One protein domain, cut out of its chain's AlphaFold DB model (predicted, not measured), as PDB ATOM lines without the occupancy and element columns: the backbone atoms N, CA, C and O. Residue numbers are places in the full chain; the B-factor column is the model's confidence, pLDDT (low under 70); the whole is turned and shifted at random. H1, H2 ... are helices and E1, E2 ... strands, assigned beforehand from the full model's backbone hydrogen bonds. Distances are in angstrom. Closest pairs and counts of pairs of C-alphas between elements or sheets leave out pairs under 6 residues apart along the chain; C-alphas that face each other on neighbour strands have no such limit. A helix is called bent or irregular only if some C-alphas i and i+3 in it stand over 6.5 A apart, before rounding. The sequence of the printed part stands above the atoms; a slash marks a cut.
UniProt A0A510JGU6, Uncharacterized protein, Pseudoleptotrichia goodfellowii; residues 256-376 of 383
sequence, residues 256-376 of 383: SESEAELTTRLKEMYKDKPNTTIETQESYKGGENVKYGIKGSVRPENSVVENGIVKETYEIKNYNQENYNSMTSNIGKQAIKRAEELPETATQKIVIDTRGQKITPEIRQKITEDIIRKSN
ATOM      1  N   SER A 256     -17.824 -19.962  33.396       80.56
ATOM      2  CA  SER A 256     -18.013 -19.671  31.973       80.56
ATOM      3  C   SER A 256     -17.396 -18.336  31.544       80.56
ATOM      4  O   SER A 256     -16.827 -18.259  30.457       80.56
ATOM      5  N   GLU A 257     -17.460 -17.292  32.382       80.00
ATOM      6  CA  GLU A 257     -16.758 -16.030  32.099       80.00
ATOM      7  C   GLU A 257     -15.236 -16.249  32.054       80.00
ATOM      8  O   GLU A 257     -14.576 -15.776  31.130       80.00
ATOM      9  N   SER A 258     -14.677 -17.009  33.004       77.44
ATOM     10  CA  SER A 258     -13.242 -17.313  33.041       77.44
ATOM     11  C   SER A 258     -12.791 -18.125  31.813       77.44
ATOM     12  O   SER A 258     -11.752 -17.824  31.228       77.44
ATOM     13  N   GLU A 259     -13.577 -19.116  31.380       79.19
ATOM     14  CA  GLU A 259     -13.324 -19.915  30.165       79.19
ATOM     15  C   GLU A 259     -13.353 -19.073  28.880       79.19
ATOM     16  O   GLU A 259     -12.478 -19.202  28.014       79.19
ATOM     17  N   ALA A 260     -14.339 -18.180  28.757       82.12
ATOM     18  CA  ALA A 260     -14.463 -17.284  27.611       82.12
ATOM     19  C   ALA A 260     -13.290 -16.292  27.534       82.12
ATOM     20  O   ALA A 260     -12.737 -16.051  26.453       82.12
ATOM     21  N   GLU A 261     -12.873 -15.746  28.679       78.12
ATOM     22  CA  GLU A 261     -11.715 -14.858  28.762       78.12
ATOM     23  C   GLU A 261     -10.410 -15.587  28.436       78.12
ATOM     24  O   GLU A 261      -9.625 -15.072  27.639       78.12
ATOM     25  N   LEU A 262     -10.201 -16.805  28.955       78.62
ATOM     26  CA  LEU A 262      -9.046 -17.634  28.595       78.62
ATOM     27  C   LEU A 262      -8.990 -17.872  27.081       78.62
ATOM     28  O   LEU A 262      -7.947 -17.659  26.460       78.62
ATOM     29  N   THR A 263     -10.113 -18.254  26.469       80.94
ATOM     30  CA  THR A 263     -10.191 -18.493  25.019       80.94
ATOM     31  C   THR A 263      -9.845 -17.232  24.227       80.94
ATOM     32  O   THR A 263      -9.064 -17.284  23.275       80.94
ATOM     33  N   THR A 264     -10.404 -16.087  24.623       79.94
ATOM     34  CA  THR A 264     -10.137 -14.791  23.981       79.94
ATOM     35  C   THR A 264      -8.662 -14.427  24.098       79.94
ATOM     36  O   THR A 264      -8.021 -14.087  23.104       79.94
ATOM     37  N   ARG A 265      -8.088 -14.590  25.292       78.94
ATOM     38  CA  ARG A 265      -6.681 -14.306  25.555       78.94
ATOM     39  C   ARG A 265      -5.754 -15.193  24.735       78.94
ATOM     40  O   ARG A 265      -4.774 -14.697  24.193       78.94
ATOM     41  N   LEU A 266      -6.054 -16.485  24.620       77.81
ATOM     42  CA  LEU A 266      -5.285 -17.405  23.781       77.81
ATOM     43  C   LEU A 266      -5.332 -16.970  22.316       77.81
ATOM     44  O   LEU A 266      -4.282 -16.849  21.688       77.81
ATOM     45  N   LYS A 267      -6.516 -16.640  21.790       82.38
ATOM     46  CA  LYS A 267      -6.644 -16.117  20.421       82.38
ATOM     47  C   LYS A 267      -5.800 -14.862  20.216       82.38
ATOM     48  O   LYS A 267      -5.094 -14.773  19.221       82.38
ATOM     49  N   GLU A 268      -5.799 -13.933  21.168       78.31
ATOM     50  CA  GLU A 268      -4.958 -12.733  21.106       78.31
ATOM     51  C   GLU A 268      -3.455 -13.028  21.201       78.31
ATOM     52  O   GLU A 268      -2.670 -12.403  20.493       78.31
ATOM     53  N   MET A 269      -3.037 -13.953  22.073       77.38
ATOM     54  CA  MET A 269      -1.625 -14.306  22.266       77.38
ATOM     55  C   MET A 269      -1.021 -14.980  21.033       77.38
ATOM     56  O   MET A 269       0.159 -14.776  20.751       77.38
ATOM     57  N   TYR A 270      -1.818 -15.766  20.305       78.88
ATOM     58  CA  TYR A 270      -1.366 -16.525  19.138       78.88
ATOM     59  C   TYR A 270      -1.790 -15.912  17.796       78.88
ATOM     60  O   TYR A 270      -1.462 -16.481  16.760       78.88
ATOM     61  N   LYS A 271      -2.454 -14.746  17.784       83.12
ATOM     62  CA  LYS A 271      -3.002 -14.115  16.564       83.12
ATOM     63  C   LYS A 271      -1.967 -13.884  15.455       83.12
ATOM     64  O   LYS A 271      -2.300 -13.991  14.282       83.12
ATOM     65  N   ASP A 272      -0.726 -13.571  15.835       83.75
ATOM     66  CA  ASP A 272       0.361 -13.239  14.907       83.75
ATOM     67  C   ASP A 272       1.248 -14.462  14.604       83.75
ATOM     68  O   ASP A 272       2.243 -14.353  13.885       83.75
ATOM     69  N   LYS A 273       0.926 -15.635  15.174       81.81
ATOM     70  CA  LYS A 273       1.704 -16.858  14.978       81.81
ATOM     71  C   LYS A 273       1.147 -17.626  13.769       81.81
ATOM     72  O   LYS A 273       0.013 -18.106  13.832       81.81
ATOM     73  N   PRO A 274       1.910 -17.768  12.669       85.06
ATOM     74  CA  PRO A 274       1.419 -18.446  11.475       85.06
ATOM     75  C   PRO A 274       1.112 -19.918  11.768       85.06
ATOM     76  O   PRO A 274       1.721 -20.531  12.648       85.06
ATOM     77  N   ASN A 275       0.158 -20.475  11.020       90.50
ATOM     78  CA  ASN A 275      -0.269 -21.876  11.112       90.50
ATOM     79  C   ASN A 275      -0.632 -22.331  12.535       90.50
ATOM     80  O   ASN A 275      -0.470 -23.507  12.869       90.50
ATOM     81  N   THR A 276      -1.080 -21.397  13.376       88.50
ATOM     82  CA  THR A 276      -1.503 -21.675  14.745       88.50
ATOM     83  C   THR A 276      -2.998 -21.433  14.883       88.50
ATOM     84  O   THR A 276      -3.493 -20.357  14.553       88.50
ATOM     85  N   THR A 277      -3.722 -22.424  15.392       92.88
ATOM     86  CA  THR A 277      -5.153 -22.336  15.687       92.88
ATOM     87  C   THR A 277      -5.404 -22.586  17.169       92.88
ATOM     88  O   THR A 277      -4.671 -23.315  17.842       92.88
ATOM     89  N   ILE A 278      -6.445 -21.932  17.690       89.31
ATOM     90  CA  ILE A 278      -6.965 -22.183  19.033       89.31
ATOM     91  C   ILE A 278      -8.239 -22.996  18.878       89.31
ATOM     92  O   ILE A 278      -9.275 -22.463  18.477       89.31
ATOM     93  N   GLU A 279      -8.146 -24.276  19.199       91.00
ATOM     94  CA  GLU A 279      -9.276 -25.193  19.194       91.00
ATOM     95  C   GLU A 279      -9.878 -25.232  20.594       91.00
ATOM     96  O   GLU A 279      -9.171 -25.226  21.602       91.00
ATOM     97  N   THR A 280     -11.200 -25.197  20.681       91.88
ATOM     98  CA  THR A 280     -11.910 -25.196  21.960       91.88
ATOM     99  C   THR A 280     -12.555 -26.545  22.155       91.88
ATOM    100  O   THR A 280     -13.246 -27.011  21.254       91.88
ATOM    101  N   GLN A 281     -12.440 -27.104  23.359       83.25
ATOM    102  CA  GLN A 281     -13.281 -28.218  23.785       83.25
ATOM    103  C   GLN A 281     -13.092 -29.516  22.960       83.25
ATOM    104  O   GLN A 281     -13.997 -30.349  22.855       83.25
ATOM    105  N   GLU A 282     -11.893 -29.727  22.421       89.62
ATOM    106  CA  GLU A 282     -11.517 -30.956  21.718       89.62
ATOM    107  C   GLU A 282     -11.333 -32.131  22.684       89.62
ATOM    108  O   GLU A 282     -10.901 -31.952  23.825       89.62
ATOM    109  N   SER A 283     -11.688 -33.343  22.250       89.94
ATOM    110  CA  SER A 283     -11.548 -34.553  23.074       89.94
ATOM    111  C   SER A 283     -10.394 -35.416  22.583       89.94
ATOM    112  O   SER A 283     -10.220 -35.588  21.383       89.94
ATOM    113  N   TYR A 284      -9.643 -35.998  23.515       87.25
ATOM    114  CA  TYR A 284      -8.487 -36.839  23.223       87.25
ATOM    115  C   TYR A 284      -8.568 -38.174  23.951       87.25
ATOM    116  O   TYR A 284      -9.054 -38.236  25.086       87.25
ATOM    117  N   LYS A 285      -8.104 -39.238  23.296       89.69
ATOM    118  CA  LYS A 285      -7.944 -40.564  23.891       89.69
ATOM    119  C   LYS A 285      -6.740 -41.259  23.266       89.69
ATOM    120  O   LYS A 285      -6.643 -41.310  22.045       89.69
ATOM    121  N   GLY A 286      -5.842 -41.787  24.092       84.19
ATOM    122  CA  GLY A 286      -4.614 -42.446  23.646       84.19
ATOM    123  C   GLY A 286      -3.733 -41.574  22.746       84.19
ATOM    124  O   GLY A 286      -3.073 -42.099  21.859       84.19
ATOM    125  N   GLY A 287      -3.762 -40.249  22.925       88.25
ATOM    126  CA  GLY A 287      -2.991 -39.309  22.114       88.25
ATOM    127  C   GLY A 287      -3.657 -38.849  20.815       88.25
ATOM    128  O   GLY A 287      -3.109 -37.978  20.144       88.25
ATOM    129  N   GLU A 288      -4.842 -39.359  20.474       90.00
ATOM    130  CA  GLU A 288      -5.565 -38.998  19.250       90.00
ATOM    131  C   GLU A 288      -6.811 -38.159  19.540       90.00
ATOM    132  O   GLU A 288      -7.429 -38.287  20.600       90.00
ATOM    133  N   ASN A 289      -7.199 -37.302  18.589       92.94
ATOM    134  CA  ASN A 289      -8.467 -36.577  18.651       92.94
ATOM    135  C   ASN A 289      -9.636 -37.555  18.443       92.94
ATOM    136  O   ASN A 289      -9.628 -38.372  17.523       92.94
ATOM    137  N   VAL A 290     -10.649 -37.469  19.303       92.56
ATOM    138  CA  VAL A 290     -11.834 -38.328  19.266       92.56
ATOM    139  C   VAL A 290     -13.112 -37.508  19.387       92.56
ATOM    140  O   VAL A 290     -13.124 -36.385  19.887       92.56
ATOM    141  N   LYS A 291     -14.238 -38.105  18.986       92.44
ATOM    142  CA  LYS A 291     -15.558 -37.493  19.180       92.44
ATOM    143  C   LYS A 291     -15.850 -37.256  20.668       92.44
ATOM    144  O   LYS A 291     -15.418 -38.007  21.544       92.44
ATOM    145  N   TYR A 292     -16.650 -36.231  20.944       91.00
ATOM    146  CA  TYR A 292     -17.134 -35.951  22.292       91.00
ATOM    147  C   TYR A 292     -17.920 -37.136  22.880       91.00
ATOM    148  O   TYR A 292     -18.665 -37.815  22.174       91.00
ATOM    149  N   GLY A 293     -17.767 -37.367  24.187       86.56
ATOM    150  CA  GLY A 293     -18.508 -38.393  24.932       86.56
ATOM    151  C   GLY A 293     -17.903 -39.800  24.886       86.56
ATOM    152  O   GLY A 293     -18.440 -40.712  25.516       86.56
ATOM    153  N   ILE A 294     -16.775 -39.999  24.195       88.12
ATOM    154  CA  ILE A 294     -16.083 -41.291  24.185       88.12
ATOM    155  C   ILE A 294     -15.584 -41.632  25.592       88.12
ATOM    156  O   ILE A 294     -14.778 -40.922  26.193       88.12
ATOM    157  N   LYS A 295     -16.039 -42.768  26.131       88.25
ATOM    158  CA  LYS A 295     -15.657 -43.215  27.475       88.25
ATOM    159  C   LYS A 295     -14.135 -43.312  27.600       88.25
ATOM    160  O   LYS A 295     -13.469 -43.987  26.810       88.25
ATOM    161  N   GLY A 296     -13.609 -42.670  28.639       82.94
ATOM    162  CA  GLY A 296     -12.177 -42.623  28.920       82.94
ATOM    163  C   GLY A 296     -11.474 -41.395  28.346       82.94
ATOM    164  O   GLY A 296     -10.446 -41.037  28.898       82.94
ATOM    165  N   SER A 297     -12.057 -40.669  27.388       87.06
ATOM    166  CA  SER A 297     -11.407 -39.483  26.822       87.06
ATOM    167  C   SER A 297     -11.202 -38.360  27.851       87.06
ATOM    168  O   SER A 297     -11.818 -38.322  28.930       87.06
ATOM    169  N   VAL A 298     -10.309 -37.436  27.510       86.19
ATOM    170  CA  VAL A 298     -10.077 -36.173  28.216       86.19
ATOM    171  C   VAL A 298     -10.409 -35.004  27.301       86.19
ATOM    172  O   VAL A 298     -10.241 -35.094  26.092       86.19
ATOM    173  N   ARG A 299     -10.884 -33.900  27.877       89.00
ATOM    174  CA  ARG A 299     -11.283 -32.702  27.134       89.00
ATOM    175  C   ARG A 299     -10.724 -31.474  27.849       89.00
ATOM    176  O   ARG A 299     -11.243 -31.117  28.908       89.00
ATOM    177  N   PRO A 300      -9.572 -30.935  27.420       85.69
ATOM    178  CA  PRO A 300      -9.141 -29.615  27.861       85.69
ATOM    179  C   PRO A 300     -10.074 -28.531  27.302       85.69
ATOM    180  O   PRO A 300     -10.754 -28.732  26.294       85.69
ATOM    181  N   GLU A 301     -10.105 -27.379  27.958       83.75
ATOM    182  CA  GLU A 301     -10.928 -26.239  27.564       83.75
ATOM    183  C   GLU A 301     -10.445 -25.646  26.238       83.75
ATOM    184  O   GLU A 301     -11.257 -25.368  25.351       83.75
ATOM    185  N   ASN A 302      -9.124 -25.523  26.067       85.75
ATOM    186  CA  ASN A 302      -8.506 -25.067  24.826       85.75
ATOM    187  C   ASN A 302      -7.267 -25.890  24.456       85.75
ATOM    188  O   ASN A 302      -6.520 -26.342  25.324       85.75
ATOM    189  N   SER A 303      -6.996 -25.978  23.159       86.75
ATOM    190  CA  SER A 303      -5.785 -26.536  22.570       86.75
ATOM    191  C   SER A 303      -5.146 -25.507  21.642       86.75
ATOM    192  O   SER A 303      -5.828 -24.873  20.838       86.75
ATOM    193  N   VAL A 304      -3.829 -25.341  21.744       84.81
ATOM    194  CA  VAL A 304      -3.019 -24.606  20.771       84.81
ATOM    195  C   VAL A 304      -2.459 -25.623  19.792       84.81
ATOM    196  O   VAL A 304      -1.647 -26.476  20.171       84.81
ATOM    197  N   VAL A 305      -2.889 -25.525  18.542       90.06
ATOM    198  CA  VAL A 305      -2.477 -26.420  17.463       90.06
ATOM    199  C   VAL A 305      -1.588 -25.646  16.511       90.06
ATOM    200  O   VAL A 305      -1.985 -24.610  15.995       90.06
ATOM    201  N   GLU A 306      -0.371 -26.131  16.293       89.12
ATOM    202  CA  GLU A 306       0.612 -25.520  15.402       89.12
ATOM    203  C   GLU A 306       0.977 -26.517  14.305       89.12
ATOM    204  O   GLU A 306       1.454 -27.615  14.598       89.12
ATOM    205  N   ASN A 307       0.754 -26.140  13.044       92.38
ATOM    206  CA  ASN A 307       0.933 -27.014  11.879       92.38
ATOM    207  C   ASN A 307       0.182 -28.358  12.016       92.38
ATOM    208  O   ASN A 307       0.729 -29.414  11.708       92.38
ATOM    209  N   GLY A 308      -1.047 -28.331  12.545       89.56
ATOM    210  CA  GLY A 308      -1.859 -29.534  12.777       89.56
ATOM    211  C   GLY A 308      -1.421 -30.391  13.974       89.56
ATOM    212  O   GLY A 308      -2.003 -31.443  14.212       89.56
ATOM    213  N   ILE A 309      -0.417 -29.957  14.745       89.38
ATOM    214  CA  ILE A 309       0.086 -30.675  15.921       89.38
ATOM    215  C   ILE A 309      -0.311 -29.923  17.189       89.38
ATOM    216  O   ILE A 309       0.049 -28.758  17.365       89.38
ATOM    217  N   VAL A 310      -0.985 -30.600  18.118       84.75
ATOM    218  CA  VAL A 310      -1.287 -30.044  19.445       84.75
ATOM    219  C   VAL A 310       0.018 -29.821  20.214       84.75
ATOM    220  O   VAL A 310       0.767 -30.766  20.474       84.75
ATOM    221  N   LYS A 311       0.294 -28.565  20.581       84.19
ATOM    222  CA  LYS A 311       1.489 -28.160  21.341       84.19
ATOM    223  C   LYS A 311       1.189 -27.881  22.796       84.19
ATOM    224  O   LYS A 311       1.998 -28.179  23.669       84.19
ATOM    225  N   GLU A 312       0.034 -27.295  23.062       83.62
ATOM    226  CA  GLU A 312      -0.351 -26.902  24.407       83.62
ATOM    227  C   GLU A 312      -1.832 -27.161  24.608       83.62
ATOM    228  O   GLU A 312      -2.630 -26.946  23.699       83.62
ATOM    229  N   THR A 313      -2.199 -27.588  25.807       81.38
ATOM    230  CA  THR A 313      -3.596 -27.650  26.231       81.38
ATOM    231  C   THR A 313      -3.765 -26.800  27.472       81.38
ATOM    232  O   THR A 313      -2.884 -26.762  28.331       81.38
ATOM    233  N   TYR A 314      -4.876 -26.083  27.554       82.25
ATOM    234  CA  TYR A 314      -5.181 -25.192  28.657       82.25
ATOM    235  C   TYR A 314      -6.430 -25.660  29.371       82.25
ATOM    236  O   TYR A 314      -7.427 -26.019  28.744       82.25
ATOM    237  N   GLU A 315      -6.348 -25.600  30.692       78.25
ATOM    238  CA  GLU A 315      -7.463 -25.836  31.583       78.25
ATOM    239  C   GLU A 315      -7.601 -24.711  32.588       78.25
ATOM    240  O   GLU A 315      -6.598 -24.250  33.135       78.25
ATOM    241  N   ILE A 316      -8.838 -24.290  32.847       78.25
ATOM    242  CA  ILE A 316      -9.118 -23.224  33.794       78.25
ATOM    243  C   ILE A 316     -10.013 -23.705  34.920       78.25
ATOM    244  O   ILE A 316     -11.111 -24.218  34.743       78.25
ATOM    245  N   LYS A 317      -9.515 -23.521  36.136       75.25
ATOM    246  CA  LYS A 317     -10.165 -23.961  37.356       75.25
ATOM    247  C   LYS A 317     -10.605 -22.765  38.167       75.25
ATOM    248  O   LYS A 317      -9.782 -22.015  38.679       75.25
ATOM    249  N   ASN A 318     -11.915 -22.627  38.313       72.31
ATOM    250  CA  ASN A 318     -12.536 -21.523  39.023       72.31
ATOM    251  C   ASN A 318     -13.172 -21.987  40.350       72.31
ATOM    252  O   ASN A 318     -14.384 -21.912  40.541       72.31
ATOM    253  N   TYR A 319     -12.359 -22.506  41.273       65.38
ATOM    254  CA  TYR A 319     -12.839 -22.985  42.578       65.38
ATOM    255  C   TYR A 319     -12.780 -21.903  43.651       65.38
ATOM    256  O   TYR A 319     -11.874 -21.073  43.651       65.38
ATOM    257  N   ASN A 320     -13.705 -21.980  44.610       64.75
ATOM    258  CA  ASN A 320     -13.655 -21.181  45.832       64.75
ATOM    259  C   ASN A 320     -12.593 -21.716  46.802       64.75
ATOM    260  O   ASN A 320     -12.388 -22.929  46.901       64.75
ATOM    261  N   GLN A 321     -11.988 -20.812  47.568       61.03
ATOM    262  CA  GLN A 321     -10.922 -21.120  48.517       61.03
ATOM    263  C   GLN A 321     -11.266 -22.192  49.555       61.03
ATOM    264  O   GLN A 321     -10.433 -23.022  49.910       61.03
ATOM    265  N   GLU A 322     -12.506 -22.220  50.019       63.06
ATOM    266  CA  GLU A 322     -12.969 -23.190  51.017       63.06
ATOM    267  C   GLU A 322     -12.890 -24.642  50.506       63.06
ATOM    268  O   GLU A 322     -12.793 -25.581  51.289       63.06
ATOM    269  N   ASN A 323     -12.825 -24.836  49.183       65.88
ATOM    270  CA  ASN A 323     -12.821 -26.143  48.527       65.88
ATOM    271  C   ASN A 323     -11.430 -26.587  48.041       65.88
ATOM    272  O   ASN A 323     -11.319 -27.459  47.174       65.88
ATOM    273  N   TYR A 324     -10.342 -26.016  48.567       65.75
ATOM    274  CA  TYR A 324      -9.006 -26.272  48.018       65.75
ATOM    275  C   TYR A 324      -8.547 -27.732  48.090       65.75
ATOM    276  O   TYR A 324      -7.912 -28.229  47.154       65.75
ATOM    277  N   ASN A 325      -8.894 -28.465  49.145       59.75
ATOM    278  CA  ASN A 325      -8.458 -29.855  49.289       59.75
ATOM    279  C   ASN A 325      -9.070 -30.778  48.223       59.75
ATOM    280  O   ASN A 325      -8.357 -31.605  47.638       59.75
ATOM    281  N   SER A 326     -10.368 -30.614  47.944       68.06
ATOM    282  CA  SER A 326     -11.081 -31.375  46.913       68.06
ATOM    283  C   SER A 326     -10.664 -30.928  45.512       68.06
ATOM    284  O   SER A 326     -10.378 -31.776  44.665       68.06
ATOM    285  N   MET A 327     -10.509 -29.616  45.293       74.88
ATOM    286  CA  MET A 327      -9.984 -29.048  44.051       74.88
ATOM    287  C   MET A 327      -8.636 -29.667  43.680       74.88
ATOM    288  O   MET A 327      -8.486 -30.219  42.595       74.88
ATOM    289  N   THR A 328      -7.644 -29.574  44.565       68.38
ATOM    290  CA  THR A 328      -6.279 -30.028  44.263       68.38
ATOM    291  C   THR A 328      -6.217 -31.538  44.017       68.38
ATOM    292  O   THR A 328      -5.431 -31.993  43.189       68.38
ATOM    293  N   SER A 329      -7.086 -32.320  44.670       70.12
ATOM    294  CA  SER A 329      -7.260 -33.755  44.398       70.12
ATOM    295  C   SER A 329      -7.830 -34.016  43.005       70.12
ATOM    296  O   SER A 329      -7.291 -34.833  42.258       70.12
ATOM    297  N   ASN A 330      -8.873 -33.281  42.619       73.00
ATOM    298  CA  ASN A 330      -9.483 -33.403  41.298       73.00
ATOM    299  C   ASN A 330      -8.514 -32.988  40.187       73.00
ATOM    300  O   ASN A 330      -8.371 -33.718  39.210       73.00
ATOM    301  N   ILE A 331      -7.801 -31.873  40.369       72.94
ATOM    302  CA  ILE A 331      -6.763 -31.413  39.440       72.94
ATOM    303  C   ILE A 331      -5.657 -32.466  39.315       72.94
ATOM    304  O   ILE A 331      -5.271 -32.808  38.202       72.94
ATOM    305  N   GLY A 332      -5.181 -33.030  40.430       69.38
ATOM    306  CA  GLY A 332      -4.157 -34.077  40.421       69.38
ATOM    307  C   GLY A 332      -4.576 -35.319  39.629       69.38
ATOM    308  O   GLY A 332      -3.846 -35.758  38.742       69.38
ATOM    309  N   LYS A 333      -5.786 -35.839  39.882       74.88
ATOM    310  CA  LYS A 333      -6.355 -36.979  39.139       74.88
ATOM    311  C   LYS A 333      -6.516 -36.677  37.648       74.88
ATOM    312  O   LYS A 333      -6.197 -37.520  36.814       74.88
ATOM    313  N   GLN A 334      -7.001 -35.480  37.314       76.75
ATOM    314  CA  GLN A 334      -7.164 -35.046  35.927       76.75
ATOM    315  C   GLN A 334      -5.815 -34.926  35.219       76.75
ATOM    316  O   GLN A 334      -5.707 -35.340  34.073       76.75
ATOM    317  N   ALA A 335      -4.782 -34.428  35.897       76.00
ATOM    318  CA  ALA A 335      -3.438 -34.315  35.340       76.00
ATOM    319  C   ALA A 335      -2.822 -35.678  35.007       76.00
ATOM    320  O   ALA A 335      -2.252 -35.839  33.934       76.00
ATOM    321  N   ILE A 336      -2.985 -36.669  35.892       74.12
ATOM    322  CA  ILE A 336      -2.526 -38.044  35.640       74.12
ATOM    323  C   ILE A 336      -3.231 -38.611  34.408       74.12
ATOM    324  O   ILE A 336      -2.574 -39.013  33.455       74.12
ATOM    325  N   LYS A 337      -4.566 -38.545  34.382       75.81
ATOM    326  CA  LYS A 337      -5.348 -39.046  33.250       75.81
ATOM    327  C   LYS A 337      -5.007 -38.320  31.943       75.81
ATOM    328  O   LYS A 337      -4.974 -38.921  30.881       75.81
ATOM    329  N   ARG A 338      -4.747 -37.012  31.991       80.94
ATOM    330  CA  ARG A 338      -4.368 -36.246  30.799       80.94
ATOM    331  C   ARG A 338      -2.964 -36.567  30.309       80.94
ATOM    332  O   ARG A 338      -2.769 -36.546  29.104       80.94
ATOM    333  N   ALA A 339      -2.024 -36.890  31.192       78.12
ATOM    334  CA  ALA A 339      -0.710 -37.366  30.771       78.12
ATOM    335  C   ALA A 339      -0.781 -38.699  30.008       78.12
ATOM    336  O   ALA A 339       0.087 -38.962  29.186       78.12
ATOM    337  N   GLU A 340      -1.807 -39.513  30.268       81.94
ATOM    338  CA  GLU A 340      -2.062 -40.768  29.549       81.94
ATOM    339  C   GLU A 340      -2.807 -40.549  28.221       81.94
ATOM    340  O   GLU A 340      -2.542 -41.239  27.241       81.94
ATOM    341  N   GLU A 341      -3.760 -39.614  28.187       81.69
ATOM    342  CA  GLU A 341      -4.740 -39.525  27.094       81.69
ATOM    343  C   GLU A 341      -4.466 -38.396  26.084       81.69
ATOM    344  O   GLU A 341      -4.979 -38.448  24.963       81.69
ATOM    345  N   LEU A 342      -3.699 -37.362  26.457       82.81
ATOM    346  CA  LEU A 342      -3.325 -36.271  25.548       82.81
ATOM    347  C   LEU A 342      -2.198 -36.688  24.588       82.81
ATOM    348  O   LEU A 342      -1.406 -37.568  24.919       82.81
ATOM    349  N   PRO A 343      -2.069 -36.020  23.425       82.50
ATOM    350  CA  PRO A 343      -0.918 -36.212  22.547       82.50
ATOM    351  C   PRO A 343       0.397 -35.969  23.297       82.50
ATOM    352  O   PRO A 343       0.518 -34.969  24.004       82.50
ATOM    353  N   GLU A 344       1.416 -36.806  23.088       81.12
ATOM    354  CA  GLU A 344       2.738 -36.639  23.726       81.12
ATOM    355  C   GLU A 344       3.399 -35.292  23.386       81.12
ATOM    356  O   GLU A 344       4.219 -34.765  24.139       81.12
ATOM    357  N   THR A 345       3.026 -34.703  22.247       79.81
ATOM    358  CA  THR A 345       3.490 -33.379  21.820       79.81
ATOM    359  C   THR A 345       2.873 -32.231  22.617       79.81
ATOM    360  O   THR A 345       3.356 -31.101  22.508       79.81
ATOM    361  N   ALA A 346       1.811 -32.491  23.381       77.56
ATOM    362  CA  ALA A 346       1.044 -31.480  24.083       77.56
ATOM    363  C   ALA A 346       1.559 -31.262  25.511       77.56
ATOM    364  O   ALA A 346       1.589 -32.165  26.344       77.56
ATOM    365  N   THR A 347       1.887 -30.014  25.838       79.56
ATOM    366  CA  THR A 347       2.139 -29.592  27.220       79.56
ATOM    367  C   THR A 347       0.838 -29.135  27.873       79.56
ATOM    368  O   THR A 347       0.243 -28.146  27.441       79.56
ATOM    369  N   GLN A 348       0.413 -29.808  28.944       77.25
ATOM    370  CA  GLN A 348      -0.746 -29.377  29.730       77.25
ATOM    371  C   GLN A 348      -0.404 -28.154  30.594       77.25
ATOM    372  O   GLN A 348       0.570 -28.153  31.351       77.25
ATOM    373  N   LYS A 349      -1.250 -27.126  30.528       78.81
ATOM    374  CA  LYS A 349      -1.186 -25.908  31.338       78.81
ATOM    375  C   LYS A 349      -2.482 -25.747  32.124       78.81
ATOM    376  O   LYS A 349      -3.569 -25.782  31.560       78.81
ATOM    377  N   ILE A 350      -2.354 -25.551  33.434       73.25
ATOM    378  CA  ILE A 350      -3.496 -25.366  34.333       73.25
ATOM    379  C   ILE A 350      -3.463 -23.951  34.891       73.25
ATOM    380  O   ILE A 350      -2.451 -23.497  35.428       73.25
ATOM    381  N   VAL A 351      -4.592 -23.272  34.760       76.06
ATOM    382  CA  VAL A 351      -4.852 -21.917  35.219       76.06
ATOM    383  C   VAL A 351      -5.835 -22.001  36.379       76.06
ATOM    384  O   VAL A 351      -6.866 -22.659  36.276       76.06
ATOM    385  N   ILE A 352      -5.531 -21.346  37.497       72.81
ATOM    386  CA  ILE A 352      -6.434 -21.279  38.652       72.81
ATOM    387  C   ILE A 352      -6.949 -19.847  38.760       72.81
ATOM    388  O   ILE A 352      -6.174 -18.931  39.043       72.81
ATOM    389  N   ASP A 353      -8.249 -19.652  38.539       73.06
ATOM    390  CA  ASP A 353      -8.888 -18.348  38.679       73.06
ATOM    391  C   ASP A 353      -9.104 -18.013  40.155       73.06
ATOM    392  O   ASP A 353      -9.982 -18.557  40.830       73.06
ATOM    393  N   THR A 354      -8.290 -17.087  40.648       70.75
ATOM    394  CA  THR A 354      -8.325 -16.608  42.034       70.75
ATOM    395  C   THR A 354      -8.919 -15.205  42.162       70.75
ATOM    396  O   THR A 354      -8.931 -14.649  43.259       70.75
ATOM    397  N   ARG A 355      -9.447 -14.622  41.074       69.81
ATOM    398  CA  ARG A 355     -10.021 -13.268  41.093       69.81
ATOM    399  C   ARG A 355     -11.254 -13.197  41.983       69.81
ATOM    400  O   ARG A 355     -12.050 -14.141  42.053       69.81
ATOM    401  N   GLY A 356     -11.381 -12.078  42.691       64.12
ATOM    402  CA  GLY A 356     -12.412 -11.872  43.707       64.12
ATOM    403  C   GLY A 356     -12.286 -12.779  44.935       64.12
ATOM    404  O   GLY A 356     -13.238 -12.875  45.704       64.12
ATOM    405  N   GLN A 357     -11.145 -13.457  45.127       64.06
ATOM    406  CA  GLN A 357     -10.884 -14.300  46.295       64.06
ATOM    407  C   GLN A 357      -9.713 -13.760  47.126       64.06
ATOM    408  O   GLN A 357      -8.743 -13.219  46.595       64.06
ATOM    409  N   LYS A 358      -9.780 -13.937  48.450       63.00
ATOM    410  CA  LYS A 358      -8.739 -13.496  49.393       63.00
ATOM    411  C   LYS A 358      -7.584 -14.504  49.457       63.00
ATOM    412  O   LYS A 358      -7.365 -15.149  50.478       63.00
ATOM    413  N   ILE A 359      -6.842 -14.645  48.358       61.19
ATOM    414  CA  ILE A 359      -5.754 -15.629  48.262       61.19
ATOM    415  C   ILE A 359      -4.439 -15.007  48.707       61.19
ATOM    416  O   ILE A 359      -3.832 -14.220  47.978       61.19
ATOM    417  N   THR A 360      -3.977 -15.395  49.892       55.81
ATOM    418  CA  THR A 360      -2.654 -14.996  50.373       55.81
ATOM    419  C   THR A 360      -1.546 -15.774  49.644       55.81
ATOM    420  O   THR A 360      -1.802 -16.849  49.078       55.81
ATOM    421  N   PRO A 361      -0.299 -15.272  49.627       53.22
ATOM    422  CA  PRO A 361       0.840 -16.000  49.066       53.22
ATOM    423  C   PRO A 361       1.017 -17.411  49.650       53.22
ATOM    424  O   PRO A 361       1.342 -18.341  48.912       53.22
ATOM    425  N   GLU A 362       0.736 -17.594  50.941       51.88
ATOM    426  CA  GLU A 362       0.850 -18.876  51.649       51.88
ATOM    427  C   GLU A 362      -0.181 -19.885  51.133       51.88
ATOM    428  O   GLU A 362       0.148 -21.034  50.836       51.88
ATOM    429  N   ILE A 363      -1.429 -19.444  50.952       58.34
ATOM    430  CA  ILE A 363      -2.499 -20.269  50.382       58.34
ATOM    431  C   ILE A 363      -2.156 -20.654  48.939       58.34
ATOM    432  O   ILE A 363      -2.289 -21.817  48.555       58.34
ATOM    433  N   ARG A 364      -1.643 -19.705  48.144       59.28
ATOM    434  CA  ARG A 364      -1.189 -19.955  46.766       59.28
ATOM    435  C   ARG A 364      -0.087 -21.015  46.713       59.28
ATOM    436  O   ARG A 364      -0.115 -21.888  45.838       59.28
ATOM    437  N   GLN A 365       0.870 -20.950  47.635       61.16
ATOM    438  CA  GLN A 365       1.942 -21.933  47.739       61.16
ATOM    439  C   GLN A 365       1.393 -23.314  48.117       61.16
ATOM    440  O   GLN A 365       1.661 -24.269  47.386       61.16
ATOM    441  N   LYS A 366       0.541 -23.399  49.152       62.47
ATOM    442  CA  LYS A 366      -0.104 -24.653  49.584       62.47
ATOM    443  C   LYS A 366      -0.843 -25.329  48.429       62.47
ATOM    444  O   LYS A 366      -0.636 -26.511  48.180       62.47
ATOM    445  N   ILE A 367      -1.649 -24.577  47.673       64.56
ATOM    446  CA  ILE A 367      -2.377 -25.089  46.498       64.56
ATOM    447  C   ILE A 367      -1.421 -25.656  45.448       64.56
ATOM    448  O   ILE A 367      -1.648 -26.744  44.922       64.56
ATOM    449  N   THR A 368      -0.361 -24.910  45.132       63.47
ATOM    450  CA  THR A 368       0.607 -25.294  44.098       63.47
ATOM    451  C   THR A 368       1.316 -26.592  44.477       63.47
ATOM    452  O   THR A 368       1.401 -27.514  43.667       63.47
ATOM    453  N   GLU A 369       1.795 -26.688  45.715       65.38
ATOM    454  CA  GLU A 369       2.499 -27.865  46.226       65.38
ATOM    455  C   GLU A 369       1.579 -29.083  46.316       65.38
ATOM    456  O   GLU A 369       1.975 -30.184  45.923       65.38
ATOM    457  N   ASP A 370       0.325 -28.893  46.733       65.56
ATOM    458  CA  ASP A 370      -0.660 -29.970  46.770       65.56
ATOM    459  C   ASP A 370      -0.996 -30.504  45.379       65.56
ATOM    460  O   ASP A 370      -1.107 -31.718  45.212       65.56
ATOM    461  N   ILE A 371      -1.120 -29.640  44.370       63.88
ATOM    462  CA  ILE A 371      -1.334 -30.070  42.981       63.88
ATOM    463  C   ILE A 371      -0.124 -30.852  42.471       63.88
ATOM    464  O   ILE A 371      -0.292 -31.925  41.891       63.88
ATOM    465  N   ILE A 372       1.098 -30.367  42.711       68.38
ATOM    466  CA  ILE A 372       2.331 -31.065  42.310       68.38
ATOM    467  C   ILE A 372       2.396 -32.447  42.969       68.38
ATOM    468  O   ILE A 372       2.644 -33.449  42.301       68.38
ATOM    469  N   ARG A 373       2.123 -32.522  44.273       71.00
ATOM    470  CA  ARG A 373       2.128 -33.777  45.028       71.00
ATOM    471  C   ARG A 373       1.050 -34.742  44.537       71.00
ATOM    472  O   ARG A 373       1.358 -35.896  44.263       71.00
ATOM    473  N   LYS A 374      -0.199 -34.282  44.403       67.00
ATOM    474  CA  LYS A 374      -1.356 -35.114  44.018       67.00
ATOM    475  C   LYS A 374      -1.365 -35.492  42.532       67.00
ATOM    476  O   LYS A 374      -2.040 -36.444  42.166       67.00
ATOM    477  N   SER A 375      -0.610 -34.784  41.691       61.62
ATOM    478  CA  SER A 375      -0.360 -35.148  40.287       61.62
ATOM    479  C   SER A 375       0.887 -36.022  40.099       61.62
ATOM    480  O   SER A 375       1.347 -36.181  38.974       61.62
ATOM    481  N   ASN A 376       1.487 -36.559  41.171       64.44
ATOM    482  CA  ASN A 376       2.729 -37.343  41.106       64.44
ATOM    483  C   ASN A 376       3.887 -36.606  40.399       64.44
ATOM    484  O   ASN A 376       4.719 -37.229  39.742       64.44
TER     485      ASN A 376
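What this domain is: This is residues 256 to 376 of the 383 residues of an uncharacterized protein of Pseudoleptotrichia goodfellowii (UniProt A0A510JGU6). A strongly twisted sheet of four strands, E1, E4, E5 and E6, makes a slab between two helices, H1 over one face and H2 over the other. H3 packs on H2 off the sheet, and a small hairpin of E2 and E3 sits by the last residue of H2. The printed part has 121 residues with three named helices and six named strands, in the order H1 E1 E2 E3 E4 E5 H2 E6 H3; its class is mixed, helices and strands. The large sheet, in the order E1, E4, E5, E6, is mixed. The whole is compact, with a radius of gyration of the C-alphas of 15.0 A and spans of 41 by 32 by 22 A.

How they stand to each other: Look first at edge strand E1, residues 276 to 280, antiparallel to E4, residues 302 to 306, with N 277 and O 305 2.9 A apart. E4 forms a hairpin with E5, residues 309 to 317; N 304 and O 312 are 2.8 A apart. E5 and E6, residues 347 to 352, are parallel at 18 degrees, with N 349 and O 313 2.8 A apart. H1, residues 256 to 270, is on this sheet at a height of 7.9 A, over E4 and E5, and runs along the strands, at 9 degrees to E4 on the local plane. Its closest C-alphas to E1 are those of Lys 267 and Ile 278, 6.2 A apart. H2, residues 321 to 341, is on the opposite face at a height of 8.8 A, giving three layers, a sheet with helices on both faces. E5, H2 and E6 form a strand-helix-strand unit, two parallel strands joined through a helix, with a right-handed crossover. H2 is irregular, C-alphas 322 and 325 being 8.2 A apart, and has a kink of 38 degrees near residue 328. H3, residues 361 to 374, touches H2 at its residues 324 to 333 alone, closest at the C-alphas of Gly 332 and Lys 374, 4.7 A. E1 runs on at 94 degrees into E2, residues 283 to 285, which forms a hairpin with E3, residues 288 to 290; N 290 and O 283 are 2.8 A apart. The C-alphas of Lys 285 and Glu 341, the closest of E2 and H2, are 4.6 A apart. Every O i to N i+4 pair is within hydrogen-bond range in H1 and H3, and 15 of 17 are in H2.

Where its parts are: Find C-alpha 256 at (-18.013, -19.671, 31.973), where H1 begins its 21.3 A. E5 spans 24.7 A from C-alpha 309 at (0.086, -30.675, 15.921), and H2 spans 28.9 A. H3 runs 19.9 A to C-alpha 374 at (-1.356, -35.114, 44.018).

The domain as a whole: The two C-alphas farthest apart, those of Pro 274 and Glu 322, are 42.3 A apart. The printed part has no cut, and the one long link is E3 to E4, 11 residues. Look for pLDDT under 70 at 31 residues, among them 319 to 326 and 355 to 372.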